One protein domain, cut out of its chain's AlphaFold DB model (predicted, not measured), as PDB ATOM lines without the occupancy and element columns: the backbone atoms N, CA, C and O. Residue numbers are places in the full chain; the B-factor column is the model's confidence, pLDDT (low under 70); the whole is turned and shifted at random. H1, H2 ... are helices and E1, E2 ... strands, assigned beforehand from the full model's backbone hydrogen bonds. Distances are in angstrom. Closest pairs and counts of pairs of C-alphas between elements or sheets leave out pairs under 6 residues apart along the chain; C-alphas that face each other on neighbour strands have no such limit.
ATOM      1  N   ALA A  13     190.250 151.654 238.647       92.19
ATOM      2  CA  ALA A  13     188.893 152.171 238.491       92.19
ATOM      3  C   ALA A  13     188.702 152.871 237.136       92.19
ATOM      4  O   ALA A  13     187.739 152.570 236.431       92.19
ATOM      5  N   MET A  14     189.645 153.730 236.740       92.38
ATOM      6  CA  MET A  14     189.635 154.400 235.434       92.38
ATOM      7  C   MET A  14     189.685 153.393 234.287       92.38
ATOM      8  O   MET A  14     188.945 153.521 233.315       92.38
ATOM      9  N   HIS A  15     190.497 152.347 234.430       89.44
ATOM     10  CA  HIS A  15     190.599 151.277 233.446       89.44
ATOM     11  C   HIS A  15     189.261 150.553 233.241       89.44
ATOM     12  O   HIS A  15     188.811 150.372 232.109       89.44
ATOM     13  N   ARG A  16     188.566 150.205 234.334       91.38
ATOM     14  CA  ARG A  16     187.222 149.600 234.268       91.38
ATOM     15  C   ARG A  16     186.198 150.536 233.629       91.38
ATOM     16  O   ARG A  16     185.432 150.092 232.778       91.38
ATOM     17  N   ALA A  17     186.204 151.814 234.005       94.06
ATOM     18  CA  ALA A  17     185.297 152.806 233.435       94.06
ATOM     19  C   ALA A  17     185.530 152.985 231.925       94.06
ATOM     20  O   ALA A  17     184.579 152.972 231.145       94.06
ATOM     21  N   SER A  18     186.795 153.060 231.496       91.12
ATOM     22  CA  SER A  18     187.164 153.131 230.079       91.12
ATOM     23  C   SER A  18     186.658 151.917 229.304       91.12
ATOM     24  O   SER A  18     186.155 152.064 228.192       91.12
ATOM     25  N   LYS A  19     186.771 150.715 229.881       90.94
ATOM     26  CA  LYS A  19     186.263 149.490 229.257       90.94
ATOM     27  C   LYS A  19     184.741 149.531 229.082       90.94
ATOM     28  O   LYS A  19     184.260 149.302 227.979       90.94
ATOM     29  N   GLN A  20     183.996 149.884 230.129       93.62
ATOM     30  CA  GLN A  20     182.531 149.975 230.066       93.62
ATOM     31  C   GLN A  20     182.054 151.016 229.048       93.62
ATOM     32  O   GLN A  20     181.078 150.790 228.335       93.62
ATOM     33  N   ALA A  21     182.755 152.149 228.943       92.81
ATOM     34  CA  ALA A  21     182.450 153.168 227.945       92.81
ATOM     35  C   ALA A  21     182.629 152.635 226.512       92.81
ATOM     36  O   ALA A  21     181.775 152.872 225.659       92.81
ATOM     37  N   LEU A  22     183.700 151.874 226.262       92.44
ATOM     38  CA  LEU A  22     183.959 151.242 224.966       92.44
ATOM     39  C   LEU A  22     182.912 150.180 224.617       92.44
ATOM     40  O   LEU A  22     182.414 150.166 223.494       92.44
ATOM     41  N   GLU A  23     182.547 149.320 225.570       93.56
ATOM     42  CA  GLU A  23     181.492 148.312 225.388       93.56
ATOM     43  C   GLU A  23     180.146 148.970 225.071       93.56
ATOM     44  O   GLU A  23     179.462 148.573 224.129       93.56
ATOM     45  N   LYS A  24     179.788 150.033 225.802       95.25
ATOM     46  CA  LYS A  24     178.558 150.787 225.549       95.25
ATOM     47  C   LYS A  24     178.564 151.436 224.166       95.25
ATOM     48  O   LYS A  24     177.572 151.327 223.453       95.25
ATOM     49  N   ALA A  25     179.671 152.062 223.768       94.06
ATOM     50  CA  ALA A  25     179.807 152.641 222.435       94.06
ATOM     51  C   ALA A  25     179.659 151.576 221.336       94.06
ATOM     52  O   ALA A  25     178.922 151.791 220.381       94.06
ATOM     53  N   ALA A  26     180.279 150.405 221.505       93.56
ATOM     54  CA  ALA A  26     180.170 149.298 220.555       93.56
ATOM     55  C   ALA A  26     178.740 148.751 220.429       93.56
ATOM     56  O   ALA A  26     178.294 148.462 219.316       93.56
ATOM     57  N   ASN A  27     178.029 148.634 221.554       94.69
ATOM     58  CA  ASN A  27     176.641 148.168 221.595       94.69
ATOM     59  C   ASN A  27     175.665 149.166 220.965       94.69
ATOM     60  O   ASN A  27     174.639 148.764 220.429       94.69
ATOM     61  N   MET A  28     175.980 150.460 221.037       96.25
ATOM     62  CA  MET A  28     175.177 151.540 220.456       96.25
ATOM     63  C   MET A  28     175.623 151.917 219.033       96.25
ATOM     64  O   MET A  28     175.113 152.889 218.488       96.25
ATOM     65  N   ASP A  29     176.580 151.180 218.457       91.94
ATOM     66  CA  ASP A  29     177.188 151.449 217.145       91.94
ATOM     67  C   ASP A  29     177.748 152.880 216.995       91.94
ATOM     68  O   ASP A  29     177.715 153.507 215.937       91.94
ATOM     69  N   LEU A  30     178.267 153.429 218.097       93.50
ATOM     70  CA  LEU A  30     178.839 154.771 218.151       93.50
ATOM     71  C   LEU A  30     180.332 154.741 217.830       93.50
ATOM     72  O   LEU A  30     181.075 153.900 218.336       93.50
ATOM     73  N   LYS A  31     180.805 155.733 217.072       93.50
ATOM     74  CA  LYS A  31     182.242 155.972 216.888       93.50
ATOM     75  C   LYS A  31     182.809 156.800 218.036       93.50
ATOM     76  O   LYS A  31     182.138 157.686 218.563       93.50
ATOM     77  N   ILE A  32     184.070 156.554 218.381       92.81
ATOM     78  CA  ILE A  32     184.765 157.295 219.440       92.81
ATOM     79  C   ILE A  32     185.737 158.298 218.817       92.81
ATOM     80  O   ILE A  32     186.539 157.897 217.971       92.81
ATOM     81  N   PRO A  33     185.702 159.578 219.225       94.06
ATOM     82  CA  PRO A  33     186.698 160.551 218.811       94.06
ATOM     83  C   PRO A  33     188.027 160.314 219.541       94.06
ATOM     84  O   PRO A  33     188.074 160.201 220.765       94.06
ATOM     85  N   GLU A  34     189.120 160.291 218.790       92.19
ATOM     86  CA  GLU A  34     190.487 160.295 219.298       92.19
ATOM     87  C   GLU A  34     191.258 161.467 218.710       92.19
ATOM     88  O   GLU A  34     191.192 161.735 217.513       92.19
ATOM     89  N   TRP A  35     192.028 162.147 219.553       93.50
ATOM     90  CA  TRP A  35     192.976 163.146 219.086       93.50
ATOM     91  C   TRP A  35     194.251 162.457 218.602       93.50
ATOM     92  O   TRP A  35     194.935 161.796 219.385       93.50
ATOM     93  N   LYS A  36     194.586 162.614 217.321       94.00
ATOM     94  CA  LYS A  36     195.790 162.047 216.719       94.00
ATOM     95  C   LYS A  36     196.365 163.010 215.687       94.00
ATOM     96  O   LYS A  36     195.648 163.461 214.800       94.00
ATOM     97  N   ASP A  37     197.654 163.322 215.814       94.25
ATOM     98  CA  ASP A  37     198.405 164.151 214.861       94.25
ATOM     99  C   ASP A  37     197.722 165.501 214.548       94.25
ATOM    100  O   ASP A  37     197.601 165.913 213.396       94.25
ATOM    101  N   GLY A  38     197.222 166.175 215.590       96.81
ATOM    102  CA  GLY A  38     196.610 167.506 215.477       96.81
ATOM    103  C   GLY A  38     195.171 167.527 214.949       96.81
ATOM    104  O   GLY A  38     194.642 168.603 214.682       96.81
ATOM    105  N   LYS A  39     194.523 166.368 214.799       96.75
ATOM    106  CA  LYS A  39     193.125 166.263 214.362       96.75
ATOM    107  C   LYS A  39     192.348 165.235 215.176       96.75
ATOM    108  O   LYS A  39     192.922 164.336 215.787       96.75
ATOM    109  N   ILE A  40     191.025 165.349 215.139       96.06
ATOM    110  CA  ILE A  40     190.129 164.322 215.671       96.06
ATOM    111  C   ILE A  40     189.902 163.271 214.583       96.06
ATOM    112  O   ILE A  40     189.475 163.595 213.475       96.06
ATOM    113  N   ILE A  41     190.176 162.013 214.905       95.94
ATOM    114  CA  ILE A  41     189.798 160.849 214.106       95.94
ATOM    115  C   ILE A  41     188.698 160.080 214.830       95.94
ATOM    116  O   ILE A  41     188.659 160.049 216.055       95.94
ATOM    117  N   PHE A  42     187.803 159.446 214.082       94.44
ATOM    118  CA  PHE A  42     186.745 158.619 214.652       94.44
ATOM    119  C   PHE A  42     187.085 157.152 214.451       94.44
ATOM    120  O   PHE A  42     187.272 156.712 213.316       94.44
ATOM    121  N   ILE A  43     187.151 156.407 215.545       93.50
ATOM    122  CA  ILE A  43     187.518 154.991 215.541       93.50
ATOM    123  C   ILE A  43     186.330 154.102 215.904       93.50
ATOM    124  O   ILE A  43     185.389 154.532 216.580       93.50
ATOM    125  N   ASP A  44     186.409 152.843 215.477       94.25
ATOM    126  CA  ASP A  44     185.472 151.807 215.891       94.25
ATOM    127  C   ASP A  44     185.825 151.321 217.318       94.25
ATOM    128  O   ASP A  44     186.943 150.838 217.559       94.25
ATOM    129  N   PRO A  45     184.900 151.425 218.292       92.50
ATOM    130  CA  PRO A  45     185.119 150.927 219.649       92.50
ATOM    131  C   PRO A  45     185.429 149.421 219.712       92.50
ATOM    132  O   PRO A  45     186.169 148.993 220.599       92.50
ATOM    133  N   ARG A  46     184.927 148.606 218.776       91.69
ATOM    134  CA  ARG A  46     185.155 147.151 218.720       91.69
ATOM    135  C   ARG A  46     186.605 146.826 218.391       91.69
ATOM    136  O   ARG A  46     187.190 145.928 218.997       91.69
ATOM    137  N   GLU A  47     187.212 147.567 217.469       90.38
ATOM    138  CA  GLU A  47     188.638 147.424 217.156       90.38
ATOM    139  C   GLU A  47     189.512 147.801 218.351       90.38
ATOM    140  O   GLU A  47     190.507 147.132 218.647       90.38
ATOM    141  N   LYS A  48     189.118 148.848 219.080       87.81
ATOM    142  CA  LYS A  48     189.831 149.284 220.279       87.81
ATOM    143  C   LYS A  48     189.705 148.278 221.427       87.81
ATOM    144  O   LYS A  48     190.710 147.987 222.073       87.81
ATOM    145  N   LEU A  49     188.532 147.671 221.626       87.75
ATOM    146  CA  LEU A  49     188.339 146.571 222.583       87.75
ATOM    147  C   LEU A  49     189.209 145.348 222.252       87.75
ATOM    148  O   LEU A  49     189.806 144.766 223.159       87.75
ATOM    149  N   LYS A  50     189.342 144.989 220.965       86.44
ATOM    150  CA  LYS A  50     190.246 143.911 220.518       86.44
ATOM    151  C   LYS A  50     191.700 144.204 220.891       86.44
ATOM    152  O   LYS A  50     192.357 143.352 221.479       86.44
ATOM    153  N   LYS A  51     192.190 145.418 220.604       82.50
ATOM    154  CA  LYS A  51     193.574 145.835 220.911       82.50
ATOM    155  C   LYS A  51     193.884 145.862 222.405       82.50
ATOM    156  O   LYS A  51     195.019 145.617 222.789       82.50
ATOM    157  N   MET A  52     192.887 146.126 223.249       76.06
ATOM    158  CA  MET A  52     193.042 146.040 224.702       76.06
ATOM    159  C   MET A  52     193.091 144.593 225.238       76.06
ATOM    160  O   MET A  52     193.163 144.402 226.450       76.06
ATOM    161  N   GLY A  53     193.056 143.574 224.368       65.12
ATOM    162  CA  GLY A  53     193.142 142.164 224.759       65.12
ATOM    163  C   GLY A  53     191.823 141.576 225.272       65.12
ATOM    164  O   GLY A  53     191.835 140.576 225.984       65.12
TER     165      GLY A  53
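Overview. This is residues 13 to 53 of the 68 residues of an uncharacterized protein of Desulfotignum phosphitoxidans DSM 13687 (UniProt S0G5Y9). What does the model look like? A long helix, H1, and a short helix, H2, pack together at a steep angle, and a two-stranded hairpin, E1 and E2, reaches away from them to one side, its turn farthest from the helices. The first part of H1, residues 13 to 18, sticks out free of the rest. What is it made of, and how large is it? The printed part has 41 residues with two named helices and two named strands in the order H1, E1, E2, H2; the sheet, E1 - E2, is antiparallel, and the class is mixed, helices and strands. It is only just compact, close to loose, with a radius of gyration of the C-alphas of 10.5 A, and spans 28 by 22 by 16 A.

Along the chain. Where is the first helix? H1 is residues 13 to 27, from C-alpha 13 at (188.893, 152.171, 238.491) to C-alpha 27 at (176.641, 148.168, 221.595), 21.3 A. Where are the strands? E1 is residues 32 to 36, 12.3 A from first to last C-alpha, and E2 is residues 39 to 43, 12.6 A. Where does the last element end? H2, residues 45 to 51, is 10.0 A long and ends with C-alpha 51 at (193.574, 145.835, 220.911).

Arrangement. How do the helices stand to each other? H1 and H2 touch, with the C-alphas of Ala 26 and Pro 45 closest at 5.3 A. Their lines stand at a steep tilt of 53 degrees, and they run opposite ways. How are the strands paired? E1 and E2 form a hairpin, antiparallel, with 141 degrees between their directions; N 34 and O 41 are 2.8 A apart and N 43 and O 32 are 2.9 A apart, within hydrogen-bond range. Where is the hairpin near the helices? The closest C-alphas of E1 and H2 are those of Ile 32 and Pro 45, 6.4 A apart, and those of H1 and E1 are Ala 25 and Ile 32, 7.4 A apart. H1 and E2 are apart. What do the helix backbones show? In H1 and H2 every O i to N i+4 pair is within hydrogen-bond range.

Size, cuts and confidence. How far does it reach? The two C-alphas farthest apart are those of Ala 13 and Gly 38, at 28.7 A. Is the printed part unbroken, and how long are its links? The printed part has no cut, and the links from H1 to E1, E1 to E2 and E2 to H2 are tight. How confident is the model? The mean pLDDT of the printed part is 91.6, and residue 53 is the one printed residue under 70.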